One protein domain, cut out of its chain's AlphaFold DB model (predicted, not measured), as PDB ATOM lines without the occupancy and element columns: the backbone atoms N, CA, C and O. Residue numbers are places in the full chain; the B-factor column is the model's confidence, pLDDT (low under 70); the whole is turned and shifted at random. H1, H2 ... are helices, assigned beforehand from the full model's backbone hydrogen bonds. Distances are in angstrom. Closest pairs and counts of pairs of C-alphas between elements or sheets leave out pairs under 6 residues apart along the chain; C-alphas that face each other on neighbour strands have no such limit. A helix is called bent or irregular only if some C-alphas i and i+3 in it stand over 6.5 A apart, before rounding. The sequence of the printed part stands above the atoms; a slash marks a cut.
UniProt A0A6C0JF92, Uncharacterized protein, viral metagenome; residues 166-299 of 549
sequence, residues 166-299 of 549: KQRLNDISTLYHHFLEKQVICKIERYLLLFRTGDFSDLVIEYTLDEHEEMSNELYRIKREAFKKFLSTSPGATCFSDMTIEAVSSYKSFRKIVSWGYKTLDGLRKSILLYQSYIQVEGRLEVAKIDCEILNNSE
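AT A GLANCE: This is residues 166 to 299 of the 549 residues of an uncharacterized protein of viral metagenome (UniProt A0A6C0JF92). A bundle of three helices side by side, H1a, H3 and H4, makes one part of a long rod, and the much longer H4 runs on past the others until residues 277 to 299 stick out free. H1 bends after H1a, and its second arm H1b folds into a short helical hairpin with H2 that packs on H4 farther along, while the unnamed stretch of residues 232 to 244 loops from H3 into H4. The printed part has 134 residues with four named helices, in the order H1, H2, H3, H4, and no named strand; the class is all helix. The whole is extended, with a radius of gyration of the C-alphas of 23.0 A and spans of 87 by 23 by 21 A.

IN THESE COORDINATES: H1, residues 166 to 197, was assigned as one helix by its hydrogen bonds, but it is bent: C-alphas 183 and 186 are 6.9 A apart. Its arm H1a, residues 166 to 183, starts with C-alpha 166 at (178.145, 256.669, 186.543) and is 25.8 A long; its arm H1b, residues 186 to 197, is 16.9 A long, at a steep tilt of 51 degrees to H1a. H2 is residues 200 to 206. H3, residues 209 to 231, is 33.0 A long and begins with C-alpha 209 at (177.324, 221.008, 167.602). H4, residues 245 to 296, is 75.0 A long and ends with C-alpha 296 at (152.925, 197.588, 141.072).

HOW THE PARTS SIT: H1a, H3 and H4 form an up and down bundle, each running against the one before it. H1a and H3 touch at a shallow tilt of 5 degrees, opposite ways; their closest C-alphas, of Tyr 176 and Ala 226, are 6.3 A apart. H3 and H4 are a helical hairpin at 11 degrees, touching through residues 247 to 269 of H4, with the C-alphas of Phe 230 and Ala 247 closest at 6.4 A. H4 touches H1a with residues 247 to 258 alone, the same way at 13 degrees; the closest C-alphas, of Leu 169 and Ala 247, are 6.8 A apart. H1b touches H4 at a steep tilt of 39 degrees, with the C-alphas of Ile 188 and Leu 265 closest at 7.4 A. H1b and H2 are a helical hairpin, with the C-alphas of Leu 194 and Leu 203 closest at 5.8 A. H2 touches H4 at a steep tilt of 61 degrees, with the C-alphas of Val 204 and Ile 272 closest at 6.1 A. H1b and H3 are only just apart, at 8.3 A. Every O i to N i+4 pair is within hydrogen-bond range in H1a, H1b, H2 and H3, and 47 of 48 are in H4.

THE WHOLE: The two C-alphas farthest apart, of Pro 235 and Glu 299, are 86.8 A apart. Without the free stretch the body spans 52 by 22 by 19 A. The printed part has no cut; the link from H3 to H4 is long, and the other two are tight. The mean pLDDT of the printed part is 81.7, and 14 residues are under 70, among them 235 to 240 and 294 to 296.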
ATOM      1  N   LYS A 166     178.974 256.768 187.755       76.62
ATOM      2  CA  LYS A 166     178.145 256.669 186.543       76.62
ATOM      3  C   LYS A 166     178.979 256.375 185.299       76.62
ATOM      4  O   LYS A 166     178.581 255.541 184.491       76.62
ATOM      5  N   GLN A 167     180.135 257.021 185.162       76.69
ATOM      6  CA  GLN A 167     181.055 256.773 184.056       76.69
ATOM      7  C   GLN A 167     181.567 255.330 184.074       76.69
ATOM      8  O   GLN A 167     181.420 254.630 183.079       76.69
ATOM      9  N   ARG A 168     182.060 254.838 185.219       79.38
ATOM     10  CA  ARG A 168     182.515 253.443 185.355       79.38
ATOM     11  C   ARG A 168     181.416 252.435 185.031       79.38
ATOM     12  O   ARG A 168     181.686 251.437 184.371       79.38
ATOM     13  N   LEU A 169     180.190 252.686 185.488       83.81
ATOM     14  CA  LEU A 169     179.050 251.824 185.187       83.81
ATOM     15  C   LEU A 169     178.765 251.779 183.677       83.81
ATOM     16  O   LEU A 169     178.545 250.702 183.123       83.81
ATOM     17  N   ASN A 170     178.811 252.934 183.012       82.75
ATOM     18  CA  ASN A 170     178.619 253.030 181.568       82.75
ATOM     19  C   ASN A 170     179.748 252.341 180.782       82.75
ATOM     20  O   ASN A 170     179.474 251.625 179.819       82.75
ATOM     21  N   ASP A 171     180.998 252.497 181.220       79.19
ATOM     22  CA  ASP A 171     182.164 251.862 180.603       79.19
ATOM     23  C   ASP A 171     182.075 250.331 180.703       79.19
ATOM     24  O   ASP A 171     182.260 249.632 179.707       79.19
ATOM     25  N   ILE A 172     181.718 249.801 181.882       81.38
ATOM     26  CA  ILE A 172     181.495 248.360 182.092       81.38
ATOM     27  C   ILE A 172     180.366 247.863 181.194       81.38
ATOM     28  O   ILE A 172     180.527 246.853 180.508       81.38
ATOM     29  N   SER A 173     179.235 248.573 181.167       82.00
ATOM     30  CA  SER A 173     178.106 248.206 180.315       82.00
ATOM     31  C   SER A 173     178.523 248.140 178.849       82.00
ATOM     32  O   SER A 173     178.340 247.109 178.203       82.00
ATOM     33  N   THR A 174     179.158 249.193 178.338       84.75
ATOM     34  CA  THR A 174     179.589 249.283 176.938       84.75
ATOM     35  C   THR A 174     180.578 248.173 176.583       84.75
ATOM     36  O   THR A 174     180.423 247.514 175.555       84.75
ATOM     37  N   LEU A 175     181.553 247.907 177.456       85.94
ATOM     38  CA  LEU A 175     182.560 246.869 177.251       85.94
ATOM     39  C   LEU A 175     181.932 245.477 177.094       85.94
ATOM     40  O   LEU A 175     182.261 244.753 176.155       85.94
ATOM     41  N   TYR A 176     181.020 245.097 177.993       86.06
ATOM     42  CA  TYR A 176     180.417 243.762 177.964       86.06
ATOM     43  C   TYR A 176     179.376 243.594 176.859       86.06
ATOM     44  O   TYR A 176     179.279 242.503 176.298       86.06
ATOM     45  N   HIS A 177     178.653 244.653 176.488       85.19
ATOM     46  CA  HIS A 177     177.818 244.622 175.285       85.19
ATOM     47  C   HIS A 177     178.673 244.422 174.032       85.19
ATOM     48  O   HIS A 177     178.331 243.585 173.204       85.19
ATOM     49  N   HIS A 178     179.820 245.100 173.929       84.88
ATOM     50  CA  HIS A 178     180.725 244.932 172.796       84.88
ATOM     51  C   HIS A 178     181.354 243.530 172.736       84.88
ATOM     52  O   HIS A 178     181.484 242.952 171.656       84.88
ATOM     53  N   PHE A 179     181.719 242.941 173.882       86.00
ATOM     54  CA  PHE A 179     182.173 241.547 173.918       86.00
ATOM     55  C   PHE A 179     181.088 240.577 173.467       86.00
ATOM     56  O   PHE A 179     181.372 239.704 172.649       86.00
ATOM     57  N   LEU A 180     179.857 240.755 173.950       86.44
ATOM     58  CA  LEU A 180     178.727 239.923 173.551       86.44
ATOM     59  C   LEU A 180     178.442 240.053 172.049       86.44
ATOM     60  O   LEU A 180     178.270 239.048 171.363       86.44
ATOM     61  N   GLU A 181     178.455 241.282 171.533       82.56
ATOM     62  CA  GLU A 181     178.251 241.584 170.119       82.56
ATOM     63  C   GLU A 181     179.283 240.871 169.241       82.56
ATOM     64  O   GLU A 181     178.933 240.072 168.373       82.56
ATOM     65  N   LYS A 182     180.567 241.113 169.519       85.06
ATOM     66  CA  LYS A 182     181.673 240.632 168.693       85.06
ATOM     67  C   LYS A 182     181.859 239.118 168.760       85.06
ATOM     68  O   LYS A 182     182.211 238.517 167.748       85.06
ATOM     69  N   GLN A 183     181.699 238.517 169.939       83.50
ATOM     70  CA  GLN A 183     182.026 237.103 170.151       83.50
ATOM     71  C   GLN A 183     180.844 236.177 169.873       83.50
ATOM     72  O   GLN A 183     181.061 235.040 169.465       83.50
ATOM     73  N   VAL A 184     179.607 236.656 170.057       87.62
ATOM     74  CA  VAL A 184     178.416 235.802 169.973       87.62
ATOM     75  C   VAL A 184     177.385 236.339 168.985       87.62
ATOM     76  O   VAL A 184     177.038 235.636 168.039       87.62
ATOM     77  N   ILE A 185     176.895 237.571 169.152       83.25
ATOM     78  CA  ILE A 185     175.739 238.065 168.373       83.25
ATOM     79  C   ILE A 185     176.044 238.098 166.873       83.25
ATOM     80  O   ILE A 185     175.221 237.643 166.087       83.25
ATOM     81  N   CYS A 186     177.228 238.564 166.466       83.50
ATOM     82  CA  CYS A 186     177.611 238.584 165.052       83.50
ATOM     83  C   CYS A 186     177.653 237.181 164.424       83.50
ATOM     84  O   CYS A 186     177.283 237.026 163.261       83.50
ATOM     85  N   LYS A 187     178.079 236.158 165.183       85.44
ATOM     86  CA  LYS A 187     178.046 234.762 164.724       85.44
ATOM     87  C   LYS A 187     176.596 234.274 164.604       85.44
ATOM     88  O   LYS A 187     176.209 233.766 163.559       85.44
ATOM     89  N   ILE A 188     175.776 234.512 165.630       87.75
ATOM     90  CA  ILE A 188     174.351 234.145 165.638       87.75
ATOM     91  C   ILE A 188     173.591 234.790 164.471       87.75
ATOM     92  O   ILE A 188     172.818 234.106 163.808       87.75
ATOM     93  N   GLU A 189     173.813 236.074 164.179       86.50
ATOM     94  CA  GLU A 189     173.141 236.767 163.069       86.50
ATOM     95  C   GLU A 189     173.480 236.160 161.702       86.50
ATOM     96  O   GLU A 189     172.606 236.089 160.838       86.50
ATOM     97  N   ARG A 190     174.705 235.651 161.506       85.62
ATOM     98  CA  ARG A 190     175.061 234.917 160.281       85.62
ATOM     99  C   ARG A 190     174.193 233.666 160.113       85.62
ATOM    100  O   ARG A 190     173.633 233.461 159.041       85.62
ATOM    101  N   TYR A 191     174.021 232.877 161.170       86.94
ATOM    102  CA  TYR A 191     173.179 231.674 161.131       86.94
ATOM    103  C   TYR A 191     171.691 232.002 161.008       86.94
ATOM    104  O   TYR A 191     170.956 231.340 160.277       86.94
ATOM    105  N   LEU A 192     171.238 233.068 161.669       85.00
ATOM    106  CA  LEU A 192     169.875 233.566 161.514       85.00
ATOM    107  C   LEU A 192     169.587 234.034 160.089       85.00
ATOM    108  O   LEU A 192     168.445 233.926 159.647       85.00
ATOM    109  N   LEU A 193     170.582 234.558 159.372       86.25
ATOM    110  CA  LEU A 193     170.420 234.934 157.974       86.25
ATOM    111  C   LEU A 193     170.102 233.702 157.116       86.25
ATOM    112  O   LEU A 193     169.097 233.733 156.414       86.25
ATOM    113  N   LEU A 194     170.870 232.616 157.263       80.00
ATOM    114  CA  LEU A 194     170.622 231.336 156.581       80.00
ATOM    115  C   LEU A 194     169.248 230.747 156.942       80.00
ATOM    116  O   LEU A 194     168.492 230.309 156.075       80.00
ATOM    117  N   PHE A 195     168.879 230.820 158.225       84.06
ATOM    118  CA  PHE A 195     167.562 230.397 158.700       84.06
ATOM    119  C   PHE A 195     166.422 231.211 158.059       84.06
ATOM    120  O   PHE A 195     165.415 230.651 157.633       84.06
ATOM    121  N   ARG A 196     166.572 232.539 157.954       83.62
ATOM    122  CA  ARG A 196     165.564 233.437 157.356       83.62
ATOM    123  C   ARG A 196     165.467 233.293 155.840       83.62
ATOM    124  O   ARG A 196     164.383 233.484 155.296       83.62
ATOM    125  N   THR A 197     166.570 232.989 155.158       83.38
ATOM    126  CA  THR A 197     166.567 232.713 153.714       83.38
ATOM    127  C   THR A 197     166.011 231.329 153.384       83.38
ATOM    128  O   THR A 197     165.758 231.056 152.214       83.38
ATOM    129  N   GLY A 198     165.775 230.482 154.394       80.50
ATOM    130  CA  GLY A 198     165.286 229.115 154.221       80.50
ATOM    131  C   GLY A 198     166.350 228.155 153.692       80.50
ATOM    132  O   GLY A 198     166.009 227.066 153.236       80.50
ATOM    133  N   ASP A 199     167.627 228.544 153.745       85.19
ATOM    134  CA  ASP A 199     168.740 227.709 153.296       85.19
ATOM    135  C   ASP A 199     169.204 226.795 154.433       85.19
ATOM    136  O   ASP A 199     170.223 227.007 155.095       85.19
ATOM    137  N   PHE A 200     168.378 225.791 154.720       83.31
ATOM    138  CA  PHE A 200     168.645 224.837 155.792       83.31
ATOM    139  C   PHE A 200     169.793 223.878 155.455       83.31
ATOM    140  O   PHE A 200     170.414 223.342 156.369       83.31
ATOM    141  N   SER A 201     170.104 223.687 154.169       81.19
ATOM    142  CA  SER A 201     171.229 222.857 153.733       81.19
ATOM    143  C   SER A 201     172.552 223.470 154.183       81.19
ATOM    144  O   SER A 201     173.325 222.817 154.885       81.19
ATOM    145  N   ASP A 202     172.772 224.746 153.860       84.25
ATOM    146  CA  ASP A 202     173.985 225.454 154.266       84.25
ATOM    147  C   ASP A 202     174.012 225.708 155.779       84.25
ATOM    148  O   ASP A 202     175.073 225.635 156.402       84.25
ATOM    149  N   LEU A 203     172.848 225.910 156.412       84.69
ATOM    150  CA  LEU A 203     172.757 226.047 157.867       84.69
ATOM    151  C   LEU A 203     173.255 224.796 158.608       84.69
ATOM    152  O   LEU A 203     173.969 224.936 159.596       84.69
ATOM    153  N   VAL A 204     172.912 223.587 158.148       85.25
ATOM    154  CA  VAL A 204     173.395 222.336 158.766       85.25
ATOM    155  C   VAL A 204     174.903 222.155 158.598       85.25
ATOM    156  O   VAL A 204     175.542 221.547 159.455       85.25
ATOM    157  N   ILE A 205     175.478 222.677 157.514       85.06
ATOM    158  CA  ILE A 205     176.919 222.598 157.257       85.06
ATOM    159  C   ILE A 205     177.680 223.611 158.124       85.06
ATOM    160  O   ILE A 205     178.707 223.266 158.704       85.06
ATOM    161  N   GLU A 206     177.195 224.853 158.215       84.25
ATOM    162  CA  GLU A 206     177.892 225.925 158.938       84.25
ATOM    163  C   GLU A 206     177.651 225.912 160.458       84.25
ATOM    164  O   GLU A 206     178.517 226.361 161.212       84.25
ATOM    165  N   TYR A 207     176.490 225.446 160.928       87.69
ATOM    166  CA  TYR A 207     176.145 225.396 162.351       87.69
ATOM    167  C   TYR A 207     176.262 223.969 162.887       87.69
ATOM    168  O   TYR A 207     175.326 223.168 162.832       87.69
ATOM    169  N   THR A 208     177.434 223.653 163.428       85.88
ATOM    170  CA  THR A 208     177.727 222.351 164.033       85.88
ATOM    171  C   THR A 208     177.431 222.344 165.536       85.88
ATOM    172  O   THR A 208     177.217 223.387 166.160       85.88
ATOM    173  N   LEU A 209     177.432 221.150 166.144       83.88
ATOM    174  CA  LEU A 209     177.324 221.008 167.602       83.88
ATOM    175  C   LEU A 209     178.475 221.738 168.318       83.88
ATOM    176  O   LEU A 209     178.237 222.412 169.316       83.88
ATOM    177  N   ASP A 210     179.686 221.667 167.761       86.88
ATOM    178  CA  ASP A 210     180.874 222.317 168.321       86.88
ATOM    179  C   ASP A 210     180.717 223.848 168.356       86.88
ATOM    180  O   ASP A 210     180.987 224.475 169.378       86.88
ATOM    181  N   GLU A 211     180.201 224.458 167.281       87.19
ATOM    182  CA  GLU A 211     179.935 225.907 167.238       87.19
ATOM    183  C   GLU A 211     178.811 226.315 168.206       87.19
ATOM    184  O   GLU A 211     178.875 227.373 168.842       87.19
ATOM    185  N   HIS A 212     177.779 225.476 168.362       88.06
ATOM    186  CA  HIS A 212     176.731 225.690 169.364       88.06
ATOM    187  C   HIS A 212     177.312 225.704 170.785       88.06
ATOM    188  O   HIS A 212     177.014 226.610 171.570       88.06
ATOM    189  N   GLU A 213     178.145 224.717 171.117       88.31
ATOM    190  CA  GLU A 213     178.795 224.613 172.424       88.31
ATOM    191  C   GLU A 213     179.771 225.768 172.669       88.31
ATOM    192  O   GLU A 213     179.741 226.364 173.748       88.31
ATOM    193  N   GLU A 214     180.576 226.152 171.673       89.19
ATOM    194  CA  GLU A 214     181.486 227.300 171.758       89.19
ATOM    195  C   GLU A 214     180.720 228.584 172.104       89.19
ATOM    196  O   GLU A 214     181.039 229.264 173.084       89.19
ATOM    197  N   MET A 215     179.659 228.901 171.354       87.50
ATOM    198  CA  MET A 215     178.867 230.109 171.597       87.50
ATOM    199  C   MET A 215     178.127 230.074 172.937       87.50
ATOM    200  O   MET A 215     178.028 231.103 173.610       87.50
ATOM    201  N   SER A 216     177.617 228.909 173.348       86.88
ATOM    202  CA  SER A 216     176.947 228.731 174.642       86.88
ATOM    203  C   SER A 216     177.909 228.955 175.818       86.88
ATOM    204  O   SER A 216     177.575 229.654 176.787       86.88
ATOM    205  N   ASN A 217     179.136 228.439 175.697       86.94
ATOM    206  CA  ASN A 217     180.208 228.627 176.672       86.94
ATOM    207  C   ASN A 217     180.670 230.088 176.740       86.94
ATOM    208  O   ASN A 217     180.841 230.625 177.839       86.94
ATOM    209  N   GLU A 218     180.804 230.769 175.599       87.06
ATOM    210  CA  GLU A 218     181.140 232.196 175.573       87.06
ATOM    211  C   GLU A 218     180.035 233.064 176.190       87.06
ATOM    212  O   GLU A 218     180.318 233.933 177.018       87.06
ATOM    213  N   LEU A 219     178.761 232.784 175.896       88.06
ATOM    214  CA  LEU A 219     177.623 233.424 176.569       88.06
ATOM    215  C   LEU A 219     177.696 233.261 178.091       88.06
ATOM    216  O   LEU A 219     177.499 234.232 178.831       88.06
ATOM    217  N   TYR A 220     178.015 232.054 178.566       89.06
ATOM    218  CA  TYR A 220     178.133 231.763 179.993       89.06
ATOM    219  C   TYR A 220     179.296 232.536 180.627       89.06
ATOM    220  O   TYR A 220     179.130 233.185 181.668       89.06
ATOM    221  N   ARG A 221     180.466 232.519 179.977       90.44
ATOM    222  CA  ARG A 221     181.676 233.209 180.433       90.44
ATOM    223  C   ARG A 221     181.452 234.715 180.530       90.44
ATOM    224  O   ARG A 221     181.666 235.294 181.597       90.44
ATOM    225  N   ILE A 222     180.953 235.336 179.459       88.88
ATOM    226  CA  ILE A 222     180.688 236.780 179.402       88.88
ATOM    227  C   ILE A 222     179.642 237.164 180.456       88.88
ATOM    228  O   ILE A 222     179.842 238.139 181.180       88.88
ATOM    229  N   LYS A 223     178.565 236.380 180.622       88.06
ATOM    230  CA  LYS A 223     177.554 236.608 181.670       88.06
ATOM    231  C   LYS A 223     178.176 236.623 183.069       88.06
ATOM    232  O   LYS A 223     177.904 237.537 183.851       88.06
ATOM    233  N   ARG A 224     179.007 235.628 183.390       87.56
ATOM    234  CA  ARG A 224     179.644 235.490 184.710       87.56
ATOM    235  C   ARG A 224     180.643 236.613 184.984       87.56
ATOM    236  O   ARG A 224     180.669 237.158 186.088       87.56
ATOM    237  N   GLU A 225     181.464 236.961 184.000       88.38
ATOM    238  CA  GLU A 225     182.430 238.057 184.113       88.38
ATOM    239  C   GLU A 225     181.736 239.416 184.255       88.38
ATOM    240  O   GLU A 225     182.099 240.193 185.142       88.38
ATOM    241  N   ALA A 226     180.701 239.669 183.445       86.44
ATOM    242  CA  ALA A 226     179.900 240.884 183.524       86.44
ATOM    243  C   ALA A 226     179.294 241.038 184.919       86.44
ATOM    244  O   ALA A 226     179.479 242.079 185.546       86.44
ATOM    245  N   PHE A 227     178.650 239.992 185.448       86.44
ATOM    246  CA  PHE A 227     178.050 240.033 186.781       86.44
ATOM    247  C   PHE A 227     179.060 240.435 187.862       86.44
ATOM    248  O   PHE A 227     178.805 241.365 188.622       86.44
ATOM    249  N   LYS A 228     180.251 239.819 187.874       86.38
ATOM    250  CA  LYS A 228     181.323 240.167 188.823       86.38
ATOM    251  C   LYS A 228     181.769 241.625 188.695       86.38
ATOM    252  O   LYS A 228     182.033 242.280 189.703       86.38
ATOM    253  N   LYS A 229     181.871 242.151 187.472       85.50
ATOM    254  CA  LYS A 229     182.266 243.549 187.251       85.50
ATOM    255  C   LYS A 229     181.178 244.532 187.653       85.50
ATOM    256  O   LYS A 229     181.495 245.517 188.315       85.50
ATOM    257  N   PHE A 230     179.919 244.255 187.332       85.38
ATOM    258  CA  PHE A 230     178.796 245.065 187.797       85.38
ATOM    259  C   PHE A 230     178.697 245.059 189.328       85.38
ATOM    260  O   PHE A 230     178.551 246.126 189.919       85.38
ATOM    261  N   LEU A 231     178.890 243.905 189.977       82.94
ATOM    262  CA  LEU A 231     178.937 243.793 191.438       82.94
ATOM    263  C   LEU A 231     180.059 244.657 192.035       82.94
ATOM    264  O   LEU A 231     179.829 245.405 192.978       82.94
ATOM    265  N   SER A 232     181.247 244.659 191.414       80.81
ATOM    266  CA  SER A 232     182.393 245.465 191.868       80.81
ATOM    267  C   SER A 232     182.185 246.985 191.806       80.81
ATOM    268  O   SER A 232     183.001 247.734 192.343       80.81
ATOM    269  N   THR A 233     181.114 247.463 191.161       79.06
ATOM    270  CA  THR A 233     180.770 248.894 191.170       79.06
ATOM    271  C   THR A 233     180.185 249.349 192.506       79.06
ATOM    272  O   THR A 233     180.300 250.528 192.833       79.06
ATOM    273  N   SER A 234     179.622 248.424 193.288       74.06
ATOM    274  CA  SER A 234     179.098 248.668 194.631       74.06
ATOM    275  C   SER A 234     180.098 248.171 195.685       74.06
ATOM    276  O   SER A 234     180.310 246.962 195.804       74.06
ATOM    277  N   PRO A 235     180.729 249.061 196.473       66.94
ATOM    278  CA  PRO A 235     181.643 248.645 197.534       66.94
ATOM    279  C   PRO A 235     180.931 247.773 198.578       66.94
ATOM    280  O   PRO A 235     179.925 248.191 199.141       66.94
ATOM    281  N   GLY A 236     181.466 246.580 198.853       65.50
ATOM    282  CA  GLY A 236     180.924 245.659 199.862       65.50
ATOM    283  C   GLY A 236     179.743 244.798 199.403       65.50
ATOM    284  O   GLY A 236     179.281 243.979 200.187       65.50
ATOM    285  N   ALA A 237     179.286 244.942 198.155       69.00
ATOM    286  CA  ALA A 237     178.217 244.110 197.615       69.00
ATOM    287  C   ALA A 237     178.692 242.668 197.405       69.00
ATOM    288  O   ALA A 237     179.696 242.429 196.725       69.00
ATOM    289  N   THR A 238     177.956 241.708 197.961       69.31
ATOM    290  CA  THR A 238     178.201 240.272 197.758       69.31
ATOM    291  C   THR A 238     177.124 239.636 196.893       69.31
ATOM    292  O   THR A 238     177.400 238.639 196.227       69.31
ATOM    293  N   CYS A 239     175.935 240.240 196.834       68.06
ATOM    294  CA  CYS A 239     174.803 239.710 196.090       68.06
ATOM    295  C   CYS A 239     174.068 240.781 195.265       68.06
ATOM    296  O   CYS A 239     174.364 241.977 195.307       68.06
ATOM    297  N   PHE A 240     173.101 240.333 194.460       68.88
ATOM    298  CA  PHE A 240     172.351 241.189 193.535       68.88
ATOM    299  C   PHE A 240     171.552 242.294 194.247       68.88
ATOM    300  O   PHE A 240     171.400 243.380 193.688       68.88
ATOM    301  N   SER A 241     171.045 242.043 195.460       71.44
ATOM    302  CA  SER A 241     170.287 243.030 196.245       71.44
ATOM    303  C   SER A 241     171.149 244.159 196.806       71.44
ATOM    304  O   SER A 241     170.621 245.233 197.079       71.44
ATOM    305  N   ASP A 242     172.460 243.948 196.919       69.44
ATOM    306  CA  ASP A 242     173.401 244.946 197.445       69.44
ATOM    307  C   ASP A 242     173.880 245.928 196.363       69.44
ATOM    308  O   ASP A 242     174.601 246.896 196.627       69.44
ATOM    309  N   MET A 243     173.516 245.672 195.105       74.88
ATOM    310  CA  MET A 243     173.837 246.554 193.996       74.88
ATOM    311  C   MET A 243     172.944 247.798 194.009       74.88
ATOM    312  O   MET A 243     171.773 247.756 194.382       74.88
ATOM    313  N   THR A 244     173.478 248.924 193.535       76.50
ATOM    314  CA  THR A 244     172.668 250.136 193.357       76.50
ATOM    315  C   THR A 244     171.571 249.910 192.310       76.50
ATOM    316  O   THR A 244     171.699 249.079 191.404       76.50
ATOM    317  N   ILE A 245     170.504 250.708 192.381       77.81
ATOM    318  CA  ILE A 245     169.374 250.638 191.445       77.81
ATOM    319  C   ILE A 245     169.851 250.818 189.992       77.81
ATOM    320  O   ILE A 245     169.411 250.094 189.093       77.81
ATOM    321  N   GLU A 246     170.786 251.738 189.748       79.19
ATOM    322  CA  GLU A 246     171.347 251.996 188.421       79.19
ATOM    323  C   GLU A 246     172.164 250.811 187.887       79.19
ATOM    324  O   GLU A 246     172.037 250.455 186.706       79.19
ATOM    325  N   ALA A 247     172.970 250.166 188.738       77.25
ATOM    326  CA  ALA A 247     173.747 248.994 188.346       77.25
ATOM    327  C   ALA A 247     172.847 247.786 188.067       77.25
ATOM    328  O   ALA A 247     173.033 247.097 187.061       77.25
ATOM    329  N   VAL A 248     171.824 247.578 188.900       81.19
ATOM    330  CA  VAL A 248     170.800 246.544 188.701       81.19
ATOM    331  C   VAL A 248     170.071 246.748 187.376       81.19
ATOM    332  O   VAL A 248     169.909 245.798 186.610       81.19
ATOM    333  N   SER A 249     169.639 247.974 187.072       83.38
ATOM    334  CA  SER A 249     168.933 248.290 185.824       83.38
ATOM    335  C   SER A 249     169.799 248.027 184.583       83.38
ATOM    336  O   SER A 249     169.359 247.380 183.623       83.38
ATOM    337  N   SER A 250     171.065 248.450 184.631       81.56
ATOM    338  CA  SER A 250     172.027 248.252 183.539       81.56
ATOM    339  C   SER A 250     172.312 246.765 183.305       81.56
ATOM    340  O   SER A 250     172.231 246.279 182.176       81.56
ATOM    341  N   TYR A 251     172.553 246.008 184.377       84.94
ATOM    342  CA  TYR A 251     172.796 244.570 184.281       84.94
ATOM    343  C   TYR A 251     171.541 243.783 183.868       84.94
ATOM    344  O   TYR A 251     171.644 242.836 183.088       84.94
ATOM    345  N   LYS A 252     170.336 244.187 184.298       84.56
ATOM    346  CA  LYS A 252     169.072 243.601 183.808       84.56
ATOM    347  C   LYS A 252     168.931 243.756 182.295       84.56
ATOM    348  O   LYS A 252     168.508 242.811 181.633       84.56
ATOM    349  N   SER A 253     169.297 244.915 181.748       84.38
ATOM    350  CA  SER A 253     169.264 245.162 180.301       84.38
ATOM    351  C   SER A 253     170.244 244.252 179.557       84.38
ATOM    352  O   SER A 253     169.843 243.558 178.626       84.38
ATOM    353  N   PHE A 254     171.480 244.143 180.048       85.12
ATOM    354  CA  PHE A 254     172.475 243.204 179.524       85.12
ATOM    355  C   PHE A 254     171.994 241.736 179.587       85.12
ATOM    356  O   PHE A 254     172.070 240.998 178.604       85.12
ATOM    357  N   ARG A 255     171.410 241.311 180.718       87.00
ATOM    358  CA  ARG A 255     170.883 239.949 180.918       87.00
ATOM    359  C   ARG A 255     169.781 239.588 179.918       87.00
ATOM    360  O   ARG A 255     169.683 238.423 179.536       87.00
ATOM    361  N   LYS A 256     168.960 240.552 179.482       86.19
ATOM    362  CA  LYS A 256     167.940 240.308 178.445       86.19
ATOM    363  C   LYS A 256     168.575 239.873 177.124       86.19
ATOM    364  O   LYS A 256     168.076 238.938 176.508       86.19
ATOM    365  N   ILE A 257     169.687 240.493 176.728       81.94
ATOM    366  CA  ILE A 257     170.390 240.161 175.479       81.94
ATOM    367  C   ILE A 257     171.053 238.785 175.589       81.94
ATOM    368  O   ILE A 257     170.937 237.970 174.681       81.94
ATOM    369  N   VAL A 258     171.658 238.473 176.738       85.25
ATOM    370  CA  VAL A 258     172.185 237.126 177.024       85.25
ATOM    371  C   VAL A 258     171.080 236.066 176.930       85.25
ATOM    372  O   VAL A 258     171.267 235.021 176.316       85.25
ATOM    373  N   SER A 259     169.900 236.338 177.500       83.75
ATOM    374  CA  SER A 259     168.754 235.425 177.407       83.75
ATOM    375  C   SER A 259     168.260 235.253 175.971       83.75
ATOM    376  O   SER A 259     167.913 234.137 175.590       83.75
ATOM    377  N   TRP A 260     168.239 236.327 175.179       88.12
ATOM    378  CA  TRP A 260     167.938 236.251 173.751       88.12
ATOM    379  C   TRP A 260     168.956 235.374 173.007       88.12
ATOM    380  O   TRP A 260     168.545 234.521 172.225       88.12
ATOM    381  N   GLY A 261     170.251 235.506 173.313       79.62
ATOM    382  CA  GLY A 261     171.309 234.669 172.739       79.62
ATOM    383  C   GLY A 261     171.070 233.177 172.980       79.62
ATOM    384  O   GLY A 261     171.013 232.410 172.024       79.62
ATOM    385  N   TYR A 262     170.820 232.771 174.231       86.75
ATOM    386  CA  TYR A 262     170.524 231.367 174.558       86.75
ATOM    387  C   TYR A 262     169.278 230.828 173.851       86.75
ATOM    388  O   TYR A 262     169.326 229.750 173.266       86.75
ATOM    389  N   LYS A 263     168.174 231.586 173.862       86.00
ATOM    390  CA  LYS A 263     166.933 231.184 173.178       86.00
ATOM    391  C   LYS A 263     167.139 231.009 171.677       86.00
ATOM    392  O   LYS A 263     166.559 230.118 171.069       86.00
ATOM    393  N   THR A 264     167.964 231.864 171.085       85.31
ATOM    394  CA  THR A 264     168.249 231.819 169.653       85.31
ATOM    395  C   THR A 264     169.105 230.608 169.293       85.31
ATOM    396  O   THR A 264     168.804 229.926 168.318       85.31
ATOM    397  N   LEU A 265     170.126 230.293 170.097       86.81
ATOM    398  CA  LEU A 265     170.941 229.089 169.907       86.81
ATOM    399  C   LEU A 265     170.112 227.805 170.031       86.81
ATOM    400  O   LEU A 265     170.268 226.898 169.219       86.81
ATOM    401  N   ASP A 266     169.210 227.740 171.010       84.38
ATOM    402  CA  ASP A 266     168.302 226.600 171.168       84.38
ATOM    403  C   ASP A 266     167.339 226.462 169.974       84.38
ATOM    404  O   ASP A 266     167.186 225.381 169.405       84.38
ATOM    405  N   GLY A 267     166.769 227.579 169.512       83.62
ATOM    406  CA  GLY A 267     165.928 227.606 168.314       83.62
ATOM    407  C   GLY A 267     166.658 227.134 167.052       83.62
ATOM    408  O   GLY A 267     166.113 226.332 166.292       83.62
ATOM    409  N   LEU A 268     167.904 227.574 166.842       85.81
ATOM    410  CA  LEU A 268     168.741 227.125 165.723       85.81
ATOM    411  C   LEU A 268     169.020 225.618 165.803       85.81
ATOM    412  O   LEU A 268     168.840 224.907 164.814       85.81
ATOM    413  N   ARG A 269     169.362 225.109 166.994       86.94
ATOM    414  CA  ARG A 269     169.596 223.677 167.220       86.94
ATOM    415  C   ARG A 269     168.354 222.835 166.921       86.94
ATOM    416  O   ARG A 269     168.448 221.852 166.188       86.94
ATOM    417  N   LYS A 270     167.186 223.227 167.437       86.19
ATOM    418  CA  LYS A 270     165.909 222.545 167.154       86.19
ATOM    419  C   LYS A 270     165.584 222.542 165.665       86.19
ATOM    420  O   LYS A 270     165.161 221.520 165.132       86.19
ATOM    421  N   SER A 271     165.823 223.659 164.986       81.69
ATOM    422  CA  SER A 271     165.565 223.792 163.550       81.69
ATOM    423  C   SER A 271     166.414 222.831 162.719       81.69
ATOM    424  O   SER A 271     165.909 222.201 161.793       81.69
ATOM    425  N   ILE A 272     167.680 222.658 163.092       85.75
ATOM    426  CA  ILE A 272     168.589 221.707 162.443       85.75
ATOM    427  C   ILE A 272     168.147 220.263 162.672       85.75
ATOM    428  O   ILE A 272     168.094 219.490 161.718       85.75
ATOM    429  N   LEU A 273     167.762 219.908 163.900       85.38
ATOM    430  CA  LEU A 273     167.253 218.566 164.211       85.38
ATOM    431  C   LEU A 273     165.972 218.241 163.427       85.38
ATOM    432  O   LEU A 273     165.815 217.128 162.919       85.38
ATOM    433  N   LEU A 274     165.073 219.220 163.286       84.62
ATOM    434  CA  LEU A 274     163.857 219.078 162.484       84.62
ATOM    435  C   LEU A 274     164.177 218.887 161.000       84.62
ATOM    436  O   LEU A 274     163.601 218.005 160.368       84.62
ATOM    437  N   TYR A 275     165.114 219.658 160.451       85.69
ATOM    438  CA  TYR A 275     165.513 219.528 159.051       85.69
ATOM    439  C   TYR A 275     166.211 218.189 158.758       85.69
ATOM    440  O   TYR A 275     165.910 217.540 157.760       85.69
ATOM    441  N   GLN A 276     167.074 217.713 159.659       84.25
ATOM    442  CA  GLN A 276     167.682 216.382 159.545       84.25
ATOM    443  C   GLN A 276     166.628 215.267 159.582       84.25
ATOM    444  O   GLN A 276     166.684 214.334 158.780       84.25
ATOM    445  N   SER A 277     165.635 215.389 160.468       84.94
ATOM    446  CA  SER A 277     164.505 214.452 160.537       84.94
ATOM    447  C   SER A 277     163.676 214.479 159.250       84.94
ATOM    448  O   SER A 277     163.286 213.429 158.744       84.94
ATOM    449  N   TYR A 278     163.446 215.670 158.687       85.06
ATOM    450  CA  TYR A 278     162.751 215.850 157.414       85.06
ATOM    451  C   TYR A 278     163.483 215.148 156.262       85.06
ATOM    452  O   TYR A 278     162.866 214.327 155.588       85.06
ATOM    453  N   ILE A 279     164.794 215.371 156.095       84.81
ATOM    454  CA  ILE A 279     165.597 214.697 155.057       84.81
ATOM    455  C   ILE A 279     165.525 213.174 155.212       84.81
ATOM    456  O   ILE A 279     165.385 212.448 154.228       84.81
ATOM    457  N   GLN A 280     165.604 212.666 156.445       82.88
ATOM    458  CA  GLN A 280     165.543 211.228 156.692       82.88
ATOM    459  C   GLN A 280     164.183 210.632 156.296       82.88
ATOM    460  O   GLN A 280     164.129 209.537 155.733       82.88
ATOM    461  N   VAL A 281     163.087 211.334 156.588       79.31
ATOM    462  CA  VAL A 281     161.730 210.906 156.218       79.31
ATOM    463  C   VAL A 281     161.507 211.021 154.712       79.31
ATOM    464  O   VAL A 281     160.945 210.102 154.123       79.31
ATOM    465  N   GLU A 282     161.974 212.094 154.077       80.88
ATOM    466  CA  GLU A 282     161.879 212.282 152.627       80.88
ATOM    467  C   GLU A 282     162.655 211.197 151.874       80.88
ATOM    468  O   GLU A 282     162.091 210.544 150.998       80.88
ATOM    469  N   GLY A 283     163.886 210.891 152.297       76.56
ATOM    470  CA  GLY A 283     164.660 209.787 151.728       76.56
ATOM    471  C   GLY A 283     163.970 208.428 151.898       76.56
ATOM    472  O   GLY A 283     163.935 207.625 150.969       76.56
ATOM    473  N   ARG A 284     163.343 208.167 153.054       73.56
ATOM    474  CA  ARG A 284     162.535 206.947 153.260       73.56
ATOM    475  C   ARG A 284     161.291 206.913 152.375       73.56
ATOM    476  O   ARG A 284     160.922 205.843 151.901       73.56
ATOM    477  N   LEU A 285     160.647 208.055 152.153       75.94
ATOM    478  CA  LEU A 285     159.489 208.166 151.271       75.94
ATOM    479  C   LEU A 285     159.876 207.907 149.810       75.94
ATOM    480  O   LEU A 285     159.113 207.262 149.096       75.94
ATOM    481  N   GLU A 286     161.037 208.383 149.358       73.44
ATOM    482  CA  GLU A 286     161.554 208.083 148.020       73.44
ATOM    483  C   GLU A 286     161.830 206.589 147.837       73.44
ATOM    484  O   GLU A 286     161.372 206.011 146.854       73.44
ATOM    485  N   VAL A 287     162.474 205.942 148.814       71.56
ATOM    486  CA  VAL A 287     162.673 204.481 148.798       71.56
ATOM    487  C   VAL A 287     161.328 203.750 148.758       71.56
ATOM    488  O   VAL A 287     161.116 202.908 147.895       71.56
ATOM    489  N   ALA A 288     160.371 204.136 149.605       69.88
ATOM    490  CA  ALA A 288     159.044 203.524 149.619       69.88
ATOM    491  C   ALA A 288     158.263 203.738 148.307       69.88
ATOM    492  O   ALA A 288     157.475 202.875 147.915       69.88
ATOM    493  N   LYS A 289     158.461 204.868 147.611       75.31
ATOM    494  CA  LYS A 289     157.888 205.105 146.275       75.31
ATOM    495  C   LYS A 289     158.490 204.161 145.240       75.31
ATOM    496  O   LYS A 289     157.725 203.598 144.464       75.31
ATOM    497  N   ILE A 290     159.810 203.973 145.258       73.69
ATOM    498  CA  ILE A 290     160.502 203.013 144.387       73.69
ATOM    499  C   ILE A 290     159.989 201.596 144.670       73.69
ATOM    500  O   ILE A 290     159.591 200.899 143.742       73.69
ATOM    501  N   ASP A 291     159.886 201.201 145.941       69.31
ATOM    502  CA  ASP A 291     159.351 199.891 146.335       69.31
ATOM    503  C   ASP A 291     157.899 199.704 145.864       69.31
ATOM    504  O   ASP A 291     157.539 198.656 145.329       69.31
ATOM    505  N   CYS A 292     157.052 200.731 146.000       67.94
ATOM    506  CA  CYS A 292     155.683 200.700 145.483       67.94
ATOM    507  C   CYS A 292     155.635 200.611 143.950       67.94
ATOM    508  O   CYS A 292     154.743 199.958 143.411       67.94
ATOM    509  N   GLU A 293     156.546 201.272 143.239       74.06
ATOM    510  CA  GLU A 293     156.633 201.212 141.777       74.06
ATOM    511  C   GLU A 293     157.065 199.817 141.303       74.06
ATOM    512  O   GLU A 293     156.444 199.265 140.394       74.06
ATOM    513  N   ILE A 294     158.040 199.203 141.984       67.69
ATOM    514  CA  ILE A 294     158.468 197.816 141.750       67.69
ATOM    515  C   ILE A 294     157.308 196.848 142.015       67.69
ATOM    516  O   ILE A 294     157.003 196.011 141.172       67.69
ATOM    517  N   LEU A 295     156.609 196.973 143.149       65.75
ATOM    518  CA  LEU A 295     155.503 196.075 143.511       65.75
ATOM    519  C   LEU A 295     154.292 196.184 142.571       65.75
ATOM    520  O   LEU A 295     153.580 195.199 142.376       65.75
ATOM    521  N   ASN A 296     154.048 197.361 141.987       69.75
ATOM    522  CA  ASN A 296     152.925 197.588 141.072       69.75
ATOM    523  C   ASN A 296     153.260 197.298 139.598       69.75
ATOM    524  O   ASN A 296     152.351 197.293 138.764       69.75
ATOM    525  N   ASN A 297     154.528 197.041 139.261       73.06
ATOM    526  CA  ASN A 297     154.968 196.710 137.909       73.06
ATOM    527  C   ASN A 297     155.526 195.279 137.851       73.06
ATOM    528  O   ASN A 297     156.612 194.991 138.347       73.06
ATOM    529  N   SER A 298     154.793 194.378 137.189       64.12
ATOM    530  CA  SER A 298     155.135 192.952 137.133       64.12
ATOM    531  C   SER A 298     156.490 192.654 136.490       64.12
ATOM    532  O   SER A 298     157.098 191.651 136.840       64.12
ATOM    533  N   GLU A 299     156.956 193.482 135.552       71.12
ATOM    534  CA  GLU A 299     158.261 193.281 134.903       71.12
ATOM    535  C   GLU A 299     159.407 193.681 135.845       71.12
ATOM    536  O   GLU A 299     160.325 192.894 136.059       71.12
TER     537      GLU A 299